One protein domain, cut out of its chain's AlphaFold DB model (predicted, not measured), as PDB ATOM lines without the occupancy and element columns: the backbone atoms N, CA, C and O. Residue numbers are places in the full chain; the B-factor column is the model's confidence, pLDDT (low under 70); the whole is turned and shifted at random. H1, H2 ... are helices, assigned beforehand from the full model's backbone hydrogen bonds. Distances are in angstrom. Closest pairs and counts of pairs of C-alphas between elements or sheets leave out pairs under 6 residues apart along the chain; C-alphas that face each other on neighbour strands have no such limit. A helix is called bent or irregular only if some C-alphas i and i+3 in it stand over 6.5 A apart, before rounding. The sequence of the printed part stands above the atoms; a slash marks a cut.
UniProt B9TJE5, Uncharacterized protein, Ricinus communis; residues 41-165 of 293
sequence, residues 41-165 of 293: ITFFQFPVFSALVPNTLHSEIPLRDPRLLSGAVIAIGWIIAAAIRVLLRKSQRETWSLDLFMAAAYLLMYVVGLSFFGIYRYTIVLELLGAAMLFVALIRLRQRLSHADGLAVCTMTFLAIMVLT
ATOM      1  N   ILE A  41     203.356 164.666 122.960       90.62
ATOM      2  CA  ILE A  41     204.344 165.599 123.513       90.62
ATOM      3  C   ILE A  41     203.898 166.035 124.910       90.62
ATOM      4  O   ILE A  41     204.635 165.839 125.873       90.62
ATOM      5  N   THR A  42     202.660 166.519 125.043       87.81
ATOM      6  CA  THR A  42     202.067 166.885 126.341       87.81
ATOM      7  C   THR A  42     202.034 165.704 127.315       87.81
ATOM      8  O   THR A  42     202.241 165.883 128.511       87.81
ATOM      9  N   PHE A  43     201.879 164.479 126.797       90.81
ATOM     10  CA  PHE A  43     201.912 163.258 127.597       90.81
ATOM     11  C   PHE A  43     203.273 163.016 128.267       90.81
ATOM     12  O   PHE A  43     203.307 162.658 129.437       90.81
ATOM     13  N   PHE A  44     204.398 163.211 127.572       90.44
ATOM     14  CA  PHE A  44     205.734 163.035 128.169       90.44
ATOM     15  C   PHE A  44     206.252 164.288 128.881       90.44
ATOM     16  O   PHE A  44     207.088 164.188 129.777       90.44
ATOM     17  N   GLN A  45     205.746 165.466 128.513       90.94
ATOM     18  CA  GLN A  45     206.077 166.723 129.176       90.94
ATOM     19  C   GLN A  45     205.622 166.746 130.633       90.94
ATOM     20  O   GLN A  45     206.310 167.347 131.449       90.94
ATOM     21  N   PHE A  46     204.514 166.084 130.971       89.69
ATOM     22  CA  PHE A  46     203.911 166.171 132.297       89.69
ATOM     23  C   PHE A  46     204.896 165.955 133.470       89.69
ATOM     24  O   PHE A  46     205.104 166.904 134.228       89.69
ATOM     25  N   PRO A  47     205.573 164.798 133.621       92.81
ATOM     26  CA  PRO A  47     206.495 164.565 134.731       92.81
ATOM     27  C   PRO A  47     207.651 165.566 134.737       92.81
ATOM     28  O   PRO A  47     208.060 166.024 135.801       92.81
ATOM     29  N   VAL A  48     208.150 165.947 133.559       93.38
ATOM     30  CA  VAL A  48     209.267 166.889 133.420       93.38
ATOM     31  C   VAL A  48     208.860 168.296 133.861       93.38
ATOM     32  O   VAL A  48     209.542 168.907 134.680       93.38
ATOM     33  N   PHE A  49     207.731 168.804 133.370       91.50
ATOM     34  CA  PHE A  49     207.227 170.130 133.725       91.50
ATOM     35  C   PHE A  49     206.844 170.206 135.199       91.50
ATOM     36  O   PHE A  49     207.245 171.155 135.871       91.50
ATOM     37  N   SER A  50     206.149 169.188 135.718       91.19
ATOM     38  CA  SER A  50     205.832 169.090 137.144       91.19
ATOM     39  C   SER A  50     207.085 169.119 138.013       91.19
ATOM     40  O   SER A  50     207.051 169.748 139.058       91.19
ATOM     41  N   ALA A  51     208.204 168.528 137.593       93.06
ATOM     42  CA  ALA A  51     209.430 168.530 138.389       93.06
ATOM     43  C   ALA A  51     210.184 169.871 138.395       93.06
ATOM     44  O   ALA A  51     210.801 170.220 139.401       93.06
ATOM     45  N   LEU A  52     210.177 170.606 137.277       90.94
ATOM     46  CA  LEU A  52     211.106 171.722 137.060       90.94
ATOM     47  C   LEU A  52     210.520 173.094 137.405       90.94
ATOM     48  O   LEU A  52     211.214 173.930 137.989       90.94
ATOM     49  N   VAL A  53     209.256 173.344 137.056       90.44
ATOM     50  CA  VAL A  53     208.673 174.694 137.093       90.44
ATOM     51  C   VAL A  53     207.309 174.663 137.778       90.44
ATOM     52  O   VAL A  53     206.491 173.815 137.419       90.44
ATOM     53  N   PRO A  54     207.014 175.587 138.716       90.19
ATOM     54  CA  PRO A  54     205.660 175.750 139.234       90.19
ATOM     55  C   PRO A  54     204.696 176.086 138.096       90.19
ATOM     56  O   PRO A  54     204.877 177.085 137.402       90.19
ATOM     57  N   ASN A  55     203.696 175.237 137.863       89.62
ATOM     58  CA  ASN A  55     202.794 175.385 136.723       89.62
ATOM     59  C   ASN A  55     201.379 174.864 137.019       89.62
ATOM     60  O   ASN A  55     201.158 174.138 137.987       89.62
ATOM     61  N   THR A  56     200.434 175.232 136.156       90.00
ATOM     62  CA  THR A  56     199.015 174.836 136.204       90.00
ATOM     63  C   THR A  56     198.628 173.898 135.055       90.00
ATOM     64  O   THR A  56     197.450 173.729 134.754       90.00
ATOM     65  N   LEU A  57     199.603 173.268 134.385       87.06
ATOM     66  CA  LEU A  57     199.345 172.456 133.188       87.06
ATOM     67  C   LEU A  57     198.439 171.253 133.482       87.06
ATOM     68  O   LEU A  57     197.652 170.859 132.630       87.06
ATOM     69  N   HIS A  58     198.552 170.694 134.690       88.62
ATOM     70  CA  HIS A  58     197.806 169.523 135.164       88.62
ATOM     71  C   HIS A  58     197.199 169.739 136.561       88.62
ATOM     72  O   HIS A  58     196.910 168.785 137.281       88.62
ATOM     73  N   SER A  59     197.046 170.994 136.983       89.94
ATOM     74  CA  SER A  59     196.523 171.373 138.297       89.94
ATOM     75  C   SER A  59     195.842 172.732 138.219       89.94
ATOM     76  O   SER A  59     196.307 173.614 137.503       89.94
ATOM     77  N   GLU A  60     194.769 172.933 138.981       87.81
ATOM     78  CA  GLU A  60     194.079 174.225 139.052       87.81
ATOM     79  C   GLU A  60     194.927 175.316 139.715       87.81
ATOM     80  O   GLU A  60     194.750 176.495 139.427       87.81
ATOM     81  N   ILE A  61     195.845 174.920 140.598       90.00
ATOM     82  CA  ILE A  61     196.734 175.815 141.345       90.00
ATOM     83  C   ILE A  61     198.184 175.466 140.999       90.00
ATOM     84  O   ILE A  61     198.479 174.272 140.844       90.00
ATOM     85  N   PRO A  62     199.086 176.462 140.869       91.25
ATOM     86  CA  PRO A  62     200.487 176.207 140.583       91.25
ATOM     87  C   PRO A  62     201.087 175.191 141.550       91.25
ATOM     88  O   PRO A  62     201.007 175.353 142.768       91.25
ATOM     89  N   LEU A  63     201.710 174.155 140.998       92.81
ATOM     90  CA  LEU A  63     202.477 173.184 141.767       92.81
ATOM     91  C   LEU A  63     203.776 172.831 141.061       92.81
ATOM     92  O   LEU A  63     203.902 172.979 139.842       92.81
ATOM     93  N   ARG A  64     204.723 172.333 141.848       94.12
ATOM     94  CA  ARG A  64     205.989 171.767 141.398       94.12
ATOM     95  C   ARG A  64     206.301 170.596 142.304       94.12
ATOM     96  O   ARG A  64     206.253 170.735 143.519       94.12
ATOM     97  N   ASP A  65     206.615 169.456 141.720       93.50
ATOM     98  CA  ASP A  65     206.901 168.239 142.445       93.50
ATOM     99  C   ASP A  65     207.758 167.271 141.606       93.50
ATOM    100  O   ASP A  65     207.309 166.764 140.568       93.50
ATOM    101  N   PRO A  66     208.995 166.973 142.042       94.81
ATOM    102  CA  PRO A  66     209.904 166.097 141.314       94.81
ATOM    103  C   PRO A  66     209.595 164.600 141.465       94.81
ATOM    104  O   PRO A  66     210.213 163.789 140.770       94.81
ATOM    105  N   ARG A  67     208.673 164.198 142.350       94.12
ATOM    106  CA  ARG A  67     208.413 162.785 142.687       94.12
ATOM    107  C   ARG A  67     207.827 161.996 141.519       94.12
ATOM    108  O   ARG A  67     208.119 160.810 141.367       94.12
ATOM    109  N   LEU A  68     207.046 162.654 140.661       94.69
ATOM    110  CA  LEU A  68     206.508 162.029 139.454       94.69
ATOM    111  C   LEU A  68     207.626 161.742 138.434       94.69
ATOM    112  O   LEU A  68     207.715 160.650 137.883       94.69
ATOM    113  N   LEU A  69     208.548 162.684 138.225       95.81
ATOM    114  CA  LEU A  69     209.680 162.455 137.328       95.81
ATOM    115  C   LEU A  69     210.640 161.395 137.872       95.81
ATOM    116  O   LEU A  69     211.053 160.506 137.129       95.81
ATOM    117  N   SER A  70     210.987 161.467 139.159       96.06
ATOM    118  CA  SER A  70     211.912 160.509 139.766       96.06
ATOM    119  C   SER A  70     211.352 159.085 139.726       96.06
ATOM    120  O   SER A  70     212.066 158.166 139.324       96.06
ATOM    121  N   GLY A  71     210.063 158.909 140.034       97.00
ATOM    122  CA  GLY A  71     209.371 157.629 139.906       97.00
ATOM    123  C   GLY A  71     209.406 157.078 138.478       97.00
ATOM    124  O   GLY A  71     209.766 155.917 138.287       97.00
ATOM    125  N   ALA A  72     209.119 157.913 137.473       97.06
ATOM    126  CA  ALA A  72     209.153 157.512 136.067       97.06
ATOM    127  C   ALA A  72     210.558 157.079 135.610       97.06
ATOM    128  O   ALA A  72     210.710 156.025 134.991       97.06
ATOM    129  N   VAL A  73     211.595 157.852 135.955       97.25
ATOM    130  CA  VAL A  73     212.992 157.538 135.607       97.25
ATOM    131  C   VAL A  73     213.433 156.217 136.238       97.25
ATOM    132  O   VAL A  73     214.039 155.382 135.562       97.25
ATOM    133  N   ILE A  74     213.100 155.990 137.512       97.50
ATOM    134  CA  ILE A  74     213.444 154.746 138.209       97.50
ATOM    135  C   ILE A  74     212.698 153.557 137.598       97.50
ATOM    136  O   ILE A  74     213.327 152.536 137.320       97.50
ATOM    137  N   ALA A  75     211.394 153.695 137.338       97.69
ATOM    138  CA  ALA A  75     210.586 152.642 136.729       97.69
ATOM    139  C   ALA A  75     211.149 152.214 135.363       97.69
ATOM    140  O   ALA A  75     211.376 151.026 135.123       97.69
ATOM    141  N   ILE A  76     211.458 153.182 134.495       97.38
ATOM    142  CA  ILE A  76     212.073 152.926 133.187       97.38
ATOM    143  C   ILE A  76     213.435 152.240 133.360       97.38
ATOM    144  O   ILE A  76     213.697 151.221 132.720       97.38
ATOM    145  N   GLY A  77     214.285 152.741 134.261       96.75
ATOM    146  CA  GLY A  77     215.596 152.150 134.534       96.75
ATOM    147  C   GLY A  77     215.515 150.700 135.023       96.75
ATOM    148  O   GLY A  77     216.286 149.850 134.573       96.75
ATOM    149  N   TRP A  78     214.561 150.384 135.903       95.88
ATOM    150  CA  TRP A  78     214.343 149.026 136.410       95.88
ATOM    151  C   TRP A  78     213.828 148.071 135.330       95.88
ATOM    152  O   TRP A  78     214.303 146.933 135.261       95.88
ATOM    153  N   ILE A  79     212.933 148.531 134.450       95.50
ATOM    154  CA  ILE A  79     212.448 147.750 133.303       95.50
ATOM    155  C   ILE A  79     213.582 147.475 132.313       95.50
ATOM    156  O   ILE A  79     213.777 146.326 131.918       95.50
ATOM    157  N   ILE A  80     214.380 148.487 131.962       95.31
ATOM    158  CA  ILE A  80     215.535 148.323 131.066       95.31
ATOM    159  C   ILE A  80     216.545 147.343 131.676       95.31
ATOM    160  O   ILE A  80     216.999 146.418 131.002       95.31
ATOM    161  N   ALA A  81     216.862 147.480 132.967       91.56
ATOM    162  CA  ALA A  81     217.765 146.561 133.657       91.56
ATOM    163  C   ALA A  81     217.226 145.119 133.680       91.56
ATOM    164  O   ALA A  81     217.994 144.167 133.527       91.56
ATOM    165  N   ALA A  82     215.914 144.931 133.855       90.25
ATOM    166  CA  ALA A  82     215.276 143.622 133.743       90.25
ATOM    167  C   ALA A  82     215.389 143.055 132.316       90.25
ATOM    168  O   ALA A  82     215.853 141.927 132.158       90.25
ATOM    169  N   ALA A  83     215.075 143.851 131.292       90.44
ATOM    170  CA  ALA A  83     215.167 143.447 129.890       90.44
ATOM    171  C   ALA A  83     216.599 143.044 129.495       90.44
ATOM    172  O   ALA A  83     216.803 141.978 128.921       90.44
ATOM    173  N   ILE A  84     217.610 143.832 129.880       90.81
ATOM    174  CA  ILE A  84     219.025 143.516 129.629       90.81
ATOM    175  C   ILE A  84     219.422 142.196 130.305       90.81
ATOM    176  O   ILE A  84     220.101 141.375 129.692       90.81
ATOM    177  N   ARG A  85     218.991 141.944 131.550       86.81
ATOM    178  CA  ARG A  85     219.290 140.679 132.253       86.81
ATOM    179  C   ARG A  85     218.704 139.460 131.540       86.81
ATOM    180  O   ARG A  85     219.375 138.428 131.483       86.81
ATOM    181  N   VAL A  86     217.495 139.594 130.993       86.00
ATOM    182  CA  VAL A  86     216.833 138.551 130.195       86.00
ATOM    183  C   VAL A  86     217.573 138.330 128.874       86.00
ATOM    184  O   VAL A  86     217.922 137.193 128.559       86.00
ATOM    185  N   LEU A  87     217.890 139.401 128.139       87.44
ATOM    186  CA  LEU A  87     218.611 139.331 126.861       87.44
ATOM    187  C   LEU A  87     220.003 138.705 127.009       87.44
ATOM    188  O   LEU A  87     220.401 137.874 126.198       87.44
ATOM    189  N   LEU A  88     220.721 139.047 128.081       87.88
ATOM    190  CA  LEU A  88     222.039 138.488 128.389       87.88
ATOM    191  C   LEU A  88     221.980 137.071 128.990       87.88
ATOM    192  O   LEU A  88     223.019 136.551 129.391       87.88
ATOM    193  N   ARG A  89     220.790 136.452 129.094       76.38
ATOM    194  CA  ARG A  89     220.552 135.116 129.683       76.38
ATOM    195  C   ARG A  89     221.178 134.927 131.073       76.38
ATOM    196  O   ARG A  89     221.450 133.806 131.491       76.38
ATOM    197  N   LYS A  90     221.400 136.022 131.808       65.75
ATOM    198  CA  LYS A  90     222.073 136.012 133.117       65.75
ATOM    199  C   LYS A  90     221.160 135.574 134.266       65.75
ATOM    200  O   LYS A  90     221.642 135.449 135.386       65.75
ATOM    201  N   SER A  91     219.865 135.360 134.028       54.78
ATOM    202  CA  SER A  91     218.928 134.924 135.067       54.78
ATOM    203  C   SER A  91     217.862 133.973 134.522       54.78
ATOM    204  O   SER A  91     217.116 134.337 133.616       54.78
ATOM    205  N   GLN A  92     217.786 132.767 135.101       55.53
ATOM    206  CA  GLN A  92     216.662 131.826 134.963       55.53
ATOM    207  C   GLN A  92     215.782 131.746 136.226       55.53
ATOM    208  O   GLN A  92     214.748 131.085 136.204       55.53
ATOM    209  N   ARG A  93     216.156 132.408 137.329       52.38
ATOM    210  CA  ARG A  93     215.400 132.373 138.589       52.38
ATOM    211  C   ARG A  93     214.823 133.758 138.870       52.38
ATOM    212  O   ARG A  93     215.563 134.689 139.158       52.38
ATOM    213  N   GLU A  94     213.502 133.842 138.731       57.41
ATOM    214  CA  GLU A  94     212.626 135.002 138.949       57.41
ATOM    215  C   GLU A  94     212.781 136.160 137.953       57.41
ATOM    216  O   GLU A  94     213.445 137.168 138.183       57.41
ATOM    217  N   THR A  95     212.075 136.041 136.827       55.12
ATOM    218  CA  THR A  95     211.811 137.152 135.899       55.12
ATOM    219  C   THR A  95     210.875 138.209 136.498       55.12
ATOM    220  O   THR A  95     210.873 139.345 136.032       55.12
ATOM    221  N   TRP A  96     210.112 137.862 137.540       63.03
ATOM    222  CA  TRP A  96     209.170 138.741 138.236       63.03
ATOM    223  C   TRP A  96     209.719 139.160 139.602       63.03
ATOM    224  O   TRP A  96     209.396 138.564 140.624       63.03
ATOM    225  N   SER A  97     210.555 140.199 139.623       85.62
ATOM    226  CA  SER A  97     210.951 140.847 140.874       85.62
ATOM    227  C   SER A  97     209.913 141.886 141.310       85.62
ATOM    228  O   SER A  97     209.225 142.482 140.476       85.62
ATOM    229  N   LEU A  98     209.849 142.163 142.616       89.88
ATOM    230  CA  LEU A  98     209.026 143.246 143.168       89.88
ATOM    231  C   LEU A  98     209.316 144.591 142.477       89.88
ATOM    232  O   LEU A  98     208.393 145.347 142.198       89.88
ATOM    233  N   ASP A  99     210.579 144.848 142.120       92.19
ATOM    234  CA  ASP A  99     210.987 146.034 141.359       92.19
ATOM    235  C   ASP A  99     210.261 146.136 140.012       92.19
ATOM    236  O   ASP A  99     209.752 147.197 139.653       92.19
ATOM    237  N   LEU A 100     210.212 145.035 139.255       93.25
ATOM    238  CA  LEU A 100     209.563 145.015 137.949       93.25
ATOM    239  C   LEU A 100     208.055 145.217 138.095       93.25
ATOM    240  O   LEU A 100     207.466 145.957 137.311       93.25
ATOM    241  N   PHE A 101     207.447 144.610 139.119       94.69
ATOM    242  CA  PHE A 101     206.039 144.827 139.439       94.69
ATOM    243  C   PHE A 101     205.756 146.296 139.774       94.69
ATOM    244  O   PHE A 101     204.863 146.887 139.175       94.69
ATOM    245  N   MET A 102     206.537 146.910 140.670       96.19
ATOM    246  CA  MET A 102     206.383 148.323 141.034       96.19
ATOM    247  C   MET A 102     206.570 149.238 139.821       96.19
ATOM    248  O   MET A 102     205.757 150.130 139.601       96.19
ATOM    249  N   ALA A 103     207.592 148.992 138.998       97.12
ATOM    250  CA  ALA A 103     207.853 149.775 137.795       97.12
ATOM    251  C   ALA A 103     206.727 149.646 136.756       97.12
ATOM    252  O   ALA A 103     206.269 150.648 136.205       97.12
ATOM    253  N   ALA A 104     206.245 148.426 136.505       96.62
ATOM    254  CA  ALA A 104     205.148 148.179 135.575       96.62
ATOM    255  C   ALA A 104     203.829 148.777 136.085       96.62
ATOM    256  O   ALA A 104     203.126 149.439 135.324       96.62
ATOM    257  N   ALA A 105     203.521 148.606 137.375       97.06
ATOM    258  CA  ALA A 105     202.350 149.201 138.012       97.06
ATOM    259  C   ALA A 105     202.397 150.731 137.944       97.06
ATOM    260  O   ALA A 105     201.393 151.354 137.603       97.06
ATOM    261  N   TYR A 106     203.567 151.330 138.186       97.88
ATOM    262  CA  TYR A 106     203.781 152.769 138.069       97.88
ATOM    263  C   TYR A 106     203.466 153.269 136.658       97.88
ATOM    264  O   TYR A 106     202.657 154.178 136.492       97.88
ATOM    265  N   LEU A 107     204.065 152.665 135.626       97.19
ATOM    266  CA  LEU A 107     203.845 153.098 134.244       97.19
ATOM    267  C   LEU A 107     202.406 152.851 133.785       97.19
ATOM    268  O   LEU A 107     201.834 153.702 133.107       97.19
ATOM    269  N   LEU A 108     201.796 151.733 134.182       96.94
ATOM    270  CA  LEU A 108     200.400 151.443 133.869       96.94
ATOM    271  C   LEU A 108     199.465 152.475 134.509       96.94
ATOM    272  O   LEU A 108     198.613 153.033 133.824       96.94
ATOM    273  N   MET A 109     199.644 152.763 135.801       96.19
ATOM    274  CA  MET A 109     198.861 153.778 136.508       96.19
ATOM    275  C   MET A 109     199.090 155.176 135.938       96.19
ATOM    276  O   MET A 109     198.142 155.949 135.850       96.19
ATOM    277  N   TYR A 110     200.314 155.491 135.512       95.56
ATOM    278  CA  TYR A 110     200.624 156.747 134.842       95.56
ATOM    279  C   TYR A 110     199.855 156.874 133.525       95.56
ATOM    280  O   TYR A 110     199.138 157.852 133.336       95.56
ATOM    281  N   VAL A 111     199.932 155.864 132.653       95.19
ATOM    282  CA  VAL A 111     199.218 155.849 131.367       95.19
ATOM    283  C   VAL A 111     197.709 155.946 131.589       95.19
ATOM    284  O   VAL A 111     197.069 156.842 131.048       95.19
ATOM    285  N   VAL A 112     197.138 155.077 132.429       94.00
ATOM    286  CA  VAL A 112     195.691 155.049 132.692       94.00
ATOM    287  C   VAL A 112     195.226 156.354 133.341       94.00
ATOM    288  O   VAL A 112     194.284 156.979 132.858       94.00
ATOM    289  N   GLY A 113     195.890 156.806 134.405       93.12
ATOM    290  CA  GLY A 113     195.503 158.014 135.133       93.12
ATOM    291  C   GLY A 113     195.571 159.269 134.265       93.12
ATOM    292  O   GLY A 113     194.658 160.100 134.294       93.12
ATOM    293  N   LEU A 114     196.610 159.381 133.437       92.12
ATOM    294  CA  LEU A 114     196.794 160.513 132.537       92.12
ATOM    295  C   LEU A 114     195.800 160.495 131.361       92.12
ATOM    296  O   LEU A 114     195.329 161.554 130.955       92.12
ATOM    297  N   SER A 115     195.426 159.315 130.853       90.06
ATOM    298  CA  SER A 115     194.413 159.176 129.794       90.06
ATOM    299  C   SER A 115     192.975 159.417 130.271       90.06
ATOM    300  O   SER A 115     192.141 159.880 129.489       90.06
ATOM    301  N   PHE A 116     192.659 159.094 131.528       87.00
ATOM    302  CA  PHE A 116     191.305 159.258 132.066       87.00
ATOM    303  C   PHE A 116     191.060 160.633 132.680       87.00
ATOM    304  O   PHE A 116     190.001 161.211 132.434       87.00
ATOM    305  N   PHE A 117     192.016 161.127 133.472       88.25
ATOM    306  CA  PHE A 117     191.846 162.337 134.272       88.25
ATOM    307  C   PHE A 117     192.842 163.427 133.887       88.25
ATOM    308  O   PHE A 117     192.462 164.572 133.676       88.25
ATOM    309  N   GLY A 118     194.130 163.079 133.838       90.69
ATOM    310  CA  GLY A 118     195.213 164.036 133.612       90.69
ATOM    311  C   GLY A 118     195.392 165.097 134.701       90.69
ATOM    312  O   GLY A 118     196.123 166.055 134.488       90.69
ATOM    313  N   ILE A 119     194.766 164.928 135.869       91.50
ATOM    314  CA  ILE A 119     194.843 165.870 136.993       91.50
ATOM    315  C   ILE A 119     195.867 165.370 138.014       91.50
ATOM    316  O   ILE A 119     195.754 164.251 138.520       91.50
ATOM    317  N   TYR A 120     196.820 166.229 138.380       92.50
ATOM    318  CA  TYR A 120     197.915 165.922 139.304       92.50
ATOM    319  C   TYR A 120     197.419 165.445 140.673       92.50
ATOM    320  O   TYR A 120     197.966 164.515 141.243       92.50
ATOM    321  N   ARG A 121     196.316 165.989 141.202       90.69
ATOM    322  CA  ARG A 121     195.789 165.556 142.512       90.69
ATOM    323  C   ARG A 121     195.448 164.055 142.585       90.69
ATOM    324  O   ARG A 121     195.361 163.498 143.674       90.69
ATOM    325  N   TYR A 122     195.238 163.395 141.443       92.19
ATOM    326  CA  TYR A 122     194.972 161.957 141.369       92.19
ATOM    327  C   TYR A 122     196.244 161.112 141.216       92.19
ATOM    328  O   TYR A 122     196.167 159.885 141.208       92.19
ATOM    329  N   THR A 123     197.423 161.738 141.150       93.12
ATOM    330  CA  THR A 123     198.716 161.047 141.066       93.12
ATOM    331  C   THR A 123     199.283 160.648 142.423       93.12
ATOM    332  O   THR A 123     200.392 160.130 142.468       93.12
ATOM    333  N   ILE A 124     198.537 160.790 143.525       93.12
ATOM    334  CA  ILE A 124     199.015 160.441 144.876       93.12
ATOM    335  C   ILE A 124     199.555 159.006 144.970       93.12
ATOM    336  O   ILE A 124     200.577 158.757 145.603       93.12
ATOM    337  N   VAL A 125     198.922 158.051 144.282       94.25
ATOM    338  CA  VAL A 125     199.396 156.659 144.250       94.25
ATOM    339  C   VAL A 125     200.743 156.554 143.528       94.25
ATOM    340  O   VAL A 125     201.628 155.830 143.980       94.25
ATOM    341  N   LEU A 126     200.934 157.316 142.446       96.31
ATOM    342  CA  LEU A 126     202.212 157.404 141.739       96.31
ATOM    343  C   LEU A 126     203.273 158.094 142.595       96.31
ATOM    344  O   LEU A 126     204.407 157.636 142.617       96.31
ATOM    345  N   GLU A 127     202.935 159.148 143.335       95.00
ATOM    346  CA  GLU A 127     203.873 159.804 144.253       95.00
ATOM    347  C   GLU A 127     204.376 158.839 145.330       95.00
ATOM    348  O   GLU A 127     205.582 158.752 145.563       95.00
ATOM    349  N   LEU A 128     203.469 158.080 145.953       95.81
ATOM    350  CA  LEU A 128     203.812 157.090 146.975       95.81
ATOM    351  C   LEU A 128     204.662 155.954 146.396       95.81
ATOM    352  O   LEU A 128     205.678 155.577 146.979       95.81
ATOM    353  N   LEU A 129     204.280 155.438 145.227       96.75
ATOM    354  CA  LEU A 129     205.019 154.374 144.557       96.75
ATOM    355  C   LEU A 129     206.401 154.857 144.093       96.75
ATOM    356  O   LEU A 129     207.395 154.166 144.298       96.75
ATOM    357  N   GLY A 130     206.484 156.066 143.537       96.19
ATOM    358  CA  GLY A 130     207.729 156.726 143.150       96.19
ATOM    359  C   GLY A 130     208.660 156.953 144.340       96.19
ATOM    360  O   GLY A 130     209.841 156.625 144.260       96.19
ATOM    361  N   ALA A 131     208.126 157.426 145.470       94.88
ATOM    362  CA  ALA A 131     208.881 157.589 146.710       94.88
ATOM    363  C   ALA A 131     209.402 156.247 147.252       94.88
ATOM    364  O   ALA A 131     210.563 156.158 147.655       94.88
ATOM    365  N   ALA A 132     208.588 155.190 147.211       95.81
ATOM    366  CA  ALA A 132     209.004 153.852 147.626       95.81
ATOM    367  C   ALA A 132     210.122 153.295 146.725       95.81
ATOM    368  O   ALA A 132     211.132 152.795 147.224       95.81
ATOM    369  N   MET A 133     209.987 153.431 145.401       97.25
ATOM    370  CA  MET A 133     211.026 153.022 144.450       97.25
ATOM    371  C   MET A 133     212.324 153.812 144.647       97.25
ATOM    372  O   MET A 133     213.411 153.231 144.646       97.25
ATOM    373  N   LEU A 134     212.220 155.125 144.871       96.81
ATOM    374  CA  LEU A 134     213.358 155.986 145.179       96.81
ATOM    375  C   LEU A 134     214.067 155.544 146.457       96.81
ATOM    376  O   LEU A 134     215.289 155.425 146.464       96.81
ATOM    377  N   PHE A 135     213.317 155.250 147.515       95.38
ATOM    378  CA  PHE A 135     213.882 154.771 148.771       95.38
ATOM    379  C   PHE A 135     214.675 153.468 148.584       95.38
ATOM    380  O   PHE A 135     215.819 153.366 149.030       95.38
ATOM    381  N   VAL A 136     214.121 152.500 147.844       95.25
ATOM    382  CA  VAL A 136     214.820 151.248 147.500       95.25
ATOM    383  C   VAL A 136     216.086 151.522 146.683       95.25
ATOM    384  O   VAL A 136     217.140 150.940 146.959       95.25
ATOM    385  N   ALA A 137     216.011 152.415 145.692       95.12
ATOM    386  CA  ALA A 137     217.159 152.792 144.874       95.12
ATOM    387  C   ALA A 137     218.277 153.431 145.716       95.12
ATOM    388  O   ALA A 137     219.445 153.068 145.559       95.12
ATOM    389  N   LEU A 138     217.925 154.312 146.657       95.38
ATOM    390  CA  LEU A 138     218.869 154.971 147.560       95.38
ATOM    391  C   LEU A 138     219.532 153.992 148.535       95.38
ATOM    392  O   LEU A 138     220.747 154.060 148.714       95.38
ATOM    393  N   ILE A 139     218.791 153.034 149.106       93.88
ATOM    394  CA  ILE A 139     219.380 151.989 149.964       93.88
ATOM    395  C   ILE A 139     220.434 151.189 149.193       93.88
ATOM    396  O   ILE A 139     221.546 150.990 149.685       93.88
ATOM    397  N   ARG A 140     220.102 150.751 147.975       93.56
ATOM    398  CA  ARG A 140     221.025 149.975 147.132       93.56
ATOM    399  C   ARG A 140     222.245 150.789 146.719       93.56
ATOM    400  O   ARG A 140     223.339 150.238 146.638       93.56
ATOM    401  N   LEU A 141     222.073 152.086 146.468       93.56
ATOM    402  CA  LEU A 141     223.183 152.985 146.175       93.56
ATOM    403  C   LEU A 141     224.089 153.165 147.400       93.56
ATOM    404  O   LEU A 141     225.300 153.004 147.285       93.56
ATOM    405  N   ARG A 142     223.515 153.392 148.587       94.50
ATOM    406  CA  ARG A 142     224.253 153.506 149.857       94.50
ATOM    407  C   ARG A 142     225.047 152.243 150.191       94.50
ATOM    408  O   ARG A 142     226.136 152.357 150.732       94.50
ATOM    409  N   GLN A 143     224.543 151.058 149.845       93.00
ATOM    410  CA  GLN A 143     225.271 149.789 150.007       93.00
ATOM    411  C   GLN A 143     226.498 149.656 149.088       93.00
ATOM    412  O   GLN A 143     227.366 148.831 149.358       93.00
ATOM    413  N   ARG A 144     226.570 150.429 147.996       94.31
ATOM    414  CA  ARG A 144     227.698 150.421 147.046       94.31
ATOM    415  C   ARG A 144     228.723 151.522 147.306       94.31
ATOM    416  O   ARG A 144     229.791 151.492 146.706       94.31
ATOM    417  N   LEU A 145     228.383 152.499 148.139       95.31
ATOM    418  CA  LEU A 145     229.222 153.649 148.466       95.31
ATOM    419  C   LEU A 145     229.815 153.507 149.871       95.31
ATOM    420  O   LEU A 145     229.403 152.650 150.654       95.31
ATOM    421  N   SER A 146     230.771 154.377 150.208       96.19
ATOM    422  CA  SER A 146     231.209 154.530 151.597       96.19
ATOM    423  C   SER A 146     230.036 154.989 152.477       96.19
ATOM    424  O   SER A 146     229.066 155.581 151.992       96.19
ATOM    425  N   HIS A 147     230.107 154.739 153.790       93.50
ATOM    426  CA  HIS A 147     229.038 155.142 154.711       93.50
ATOM    427  C   HIS A 147     228.747 156.652 154.642       93.50
ATOM    428  O   HIS A 147     227.582 157.053 154.637       93.50
ATOM    429  N   ALA A 148     229.803 157.470 154.570       95.50
ATOM    430  CA  ALA A 148     229.701 158.924 154.508       95.50
ATOM    431  C   ALA A 148     229.068 159.391 153.187       95.50
ATOM    432  O   ALA A 148     228.083 160.129 153.215       95.50
ATOM    433  N   ASP A 149     229.558 158.896 152.048       95.69
ATOM    434  CA  ASP A 149     229.053 159.302 150.729       95.69
ATOM    435  C   ASP A 149     227.609 158.844 150.517       95.69
ATOM    436  O   ASP A 149     226.770 159.598 150.029       95.69
ATOM    437  N   GLY A 150     227.282 157.616 150.933       95.50
ATOM    438  CA  GLY A 150     225.925 157.086 150.841       95.50
ATOM    439  C   GLY A 150     224.920 157.914 151.644       95.50
ATOM    440  O   GLY A 150     223.834 158.218 151.144       95.50
ATOM    441  N   LEU A 151     225.283 158.310 152.870       95.12
ATOM    442  CA  LEU A 151     224.443 159.166 153.708       95.12
ATOM    443  C   LEU A 151     224.303 160.576 153.119       95.12
ATOM    444  O   LEU A 151     223.195 161.117 153.112       95.12
ATOM    445  N   ALA A 152     225.390 161.138 152.584       96.88
ATOM    446  CA  ALA A 152     225.372 162.432 151.912       96.88
ATOM    447  C   ALA A 152     224.424 162.409 150.705       96.88
ATOM    448  O   ALA A 152     223.539 163.256 150.610       96.88
ATOM    449  N   VAL A 153     224.518 161.396 149.837       96.62
ATOM    450  CA  VAL A 153     223.636 161.248 148.667       96.62
ATOM    451  C   VAL A 153     222.170 161.103 149.075       96.62
ATOM    452  O   VAL A 153     221.309 161.770 148.495       96.62
ATOM    453  N   CYS A 154     221.864 160.280 150.084       95.62
ATOM    454  CA  CYS A 154     220.490 160.129 150.574       95.62
ATOM    455  C   CYS A 154     219.944 161.461 151.099       95.62
ATOM    456  O   CYS A 154     218.871 161.896 150.684       95.62
ATOM    457  N   THR A 155     220.709 162.131 151.963       95.88
ATOM    458  CA  THR A 155     220.324 163.410 152.574       95.88
ATOM    459  C   THR A 155     220.104 164.482 151.515       95.88
ATOM    460  O   THR A 155     219.050 165.111 151.489       95.88
ATOM    461  N   MET A 156     221.051 164.642 150.588       97.06
ATOM    462  CA  MET A 156     220.950 165.619 149.504       97.06
ATOM    463  C   MET A 156     219.759 165.345 148.587       97.06
ATOM    464  O   MET A 156     219.092 166.284 148.165       97.06
ATOM    465  N   THR A 157     219.442 164.074 148.323       96.06
ATOM    466  CA  THR A 157     218.273 163.710 147.509       96.06
ATOM    467  C   THR A 157     216.967 164.089 148.208       96.06
ATOM    468  O   THR A 157     216.098 164.704 147.590       96.06
ATOM    469  N   PHE A 158     216.824 163.780 149.502       94.38
ATOM    470  CA  PHE A 158     215.633 164.161 150.268       94.38
ATOM    471  C   PHE A 158     215.494 165.681 150.406       94.38
ATOM    472  O   PHE A 158     214.399 166.207 150.209       94.38
ATOM    473  N   LEU A 159     216.594 166.391 150.672       96.12
ATOM    474  CA  LEU A 159     216.608 167.855 150.720       96.12
ATOM    475  C   LEU A 159     216.229 168.467 149.370       96.12
ATOM    476  O   LEU A 159     215.413 169.385 149.328       96.12
ATOM    477  N   ALA A 160     216.755 167.935 148.263       95.25
ATOM    478  CA  ALA A 160     216.397 168.395 146.926       95.25
ATOM    479  C   ALA A 160     214.898 168.226 146.659       95.25
ATOM    480  O   ALA A 160     214.257 169.161 146.189       95.25
ATOM    481  N   ILE A 161     214.307 167.079 147.012       94.50
ATOM    482  CA  ILE A 161     212.859 166.865 146.873       94.50
ATOM    483  C   ILE A 161     212.080 167.862 147.729       94.50
ATOM    484  O   ILE A 161     211.146 168.482 147.228       94.50
ATOM    485  N   MET A 162     212.475 168.058 148.986       93.31
ATOM    486  CA  MET A 162     211.801 168.988 149.894       93.31
ATOM    487  C   MET A 162     211.824 170.430 149.368       93.31
ATOM    488  O   MET A 162     210.788 171.085 149.360       93.31
ATOM    489  N   VAL A 163     212.976 170.913 148.891       94.19
ATOM    490  CA  VAL A 163     213.144 172.287 148.379       94.19
ATOM    491  C   VAL A 163     212.457 172.484 147.024       94.19
ATOM    492  O   VAL A 163     211.921 173.556 146.731       94.19
ATOM    493  N   LEU A 164     212.466 171.460 146.169       93.81
ATOM    494  CA  LEU A 164     211.839 171.533 144.852       93.81
ATOM    495  C   LEU A 164     210.320 171.350 144.912       93.81
ATOM    496  O   LEU A 164     209.641 171.765 143.976       93.81
ATOM    497  N   THR A 165     209.764 170.797 145.987       93.69
ATOM    498  CA  THR A 165     208.313 170.618 146.091       93.69
ATOM    499  C   THR A 165     207.629 171.920 146.512       93.69
ATOM    500  O   THR A 165     207.871 172.441 147.597       93.69
TER     501      THR A 165
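What this domain is: This is residues 41 to 165 of the 293 residues of an uncharacterized protein of Ricinus communis (UniProt B9TJE5). Look for three helices, H3, H4 and H5, folded back and forth as a zigzag row, with the long helix H2 crossing one side of H3 and H4 near the middle of the model, and the short helix H1 packed on the beginning of H2. H4 is the middle helix of the row; it makes a hairpin with H3 and another with H5, but H5 meets H4 near their shared turn and the two open as a narrow V. The printed part has 125 residues with five named helices in the order H1, H2, H3, H4, H5 and no named strand, and its class is all helix. It is compact, with a radius of gyration of the C-alphas of 15.9 A and spans of 47 by 36 by 22 A. The lengthwise extremes lie in links: Ile 61, between H1 and H2, and Gln 92, between H2 and H3, hold the two C-alphas farthest apart, at 48.7 A.

How they stand to each other: Begin with H1, residues 41 to 52, and go on to H2, residues 67 to 87. H1 touches H2 with residues 47 to 51 alone; the closest C-alphas, those of Pro 47 and Leu 69, are 4.6 A apart. Their lines stand at a steep tilt of 62 degrees, opposite ways. Next comes H3, residues 98 to 116, which touches H2 with residues 99 to 107 alone. There the closest C-alphas, those of Ala 75 and Ala 103, are 4.1 A apart, at a steep tilt of 52 degrees, opposite ways. H2 touches H4, residues 124 to 142, with residues 67 to 75 alone; look at Gly 71 and Gly 130, whose C-alphas are the closest at 3.7 A. These two run the same way at a steep tilt of 60 degrees. H3 and H4 form a helical hairpin at a shallow tilt of 29 degrees, opposite ways, with the closest C-alphas at Tyr 106 and Leu 126, 6.1 A apart. H5, residues 147 to 164, forms a helical hairpin with H4 at a shallow tilt of 23 degrees, opposite ways. H4 touches H5 with residues 138 to 142 alone, and H5 touches H4 with residues 149 to 154 alone; the closest C-alphas, those of Arg 142 and Gly 150, are 4.1 A apart. H2 and H4 are the hubs, touching three helices each. H5 is close to H1 but not clearly touching, with the C-alphas of Ala 51 and Leu 164 7.5 A apart. H3 and H5 are apart, and so are H1 and H4. In H2, H3, H4 and H5 every O i to N i+4 pair is within hydrogen-bond range; in H1 it is 6 of 8.

Where its parts are: Find C-alpha 41 at (204.344, 165.599, 123.513), where H1 begins; it runs 16.3 A to C-alpha 52. H1 is irregular, but only just: C-alphas 44 and 47 are 6.8 A apart. H2, the longest helix by residues, starts at C-alpha 67, (208.413, 162.785, 142.687), and runs 30.1 A to C-alpha 87. H3 measures 26.3 A, H4 26.6 A and H5 25.7 A. H5 ends at C-alpha 164, (211.839, 171.533, 144.852).

The domain as a whole: The first and last printed C-alphas, those of Ile 41 and Thr 165, are 23.5 A apart, and the printed part has no cut. The link from H1 to H2, residues 53 to 66, is long; those from H2 to H3 and from H3 to H4 are short, and that from H4 to H5 is tight. The mean pLDDT of the printed part is 91.3, and you will find the values under 70 at residues 90 to 96, in the link from H2 to H3.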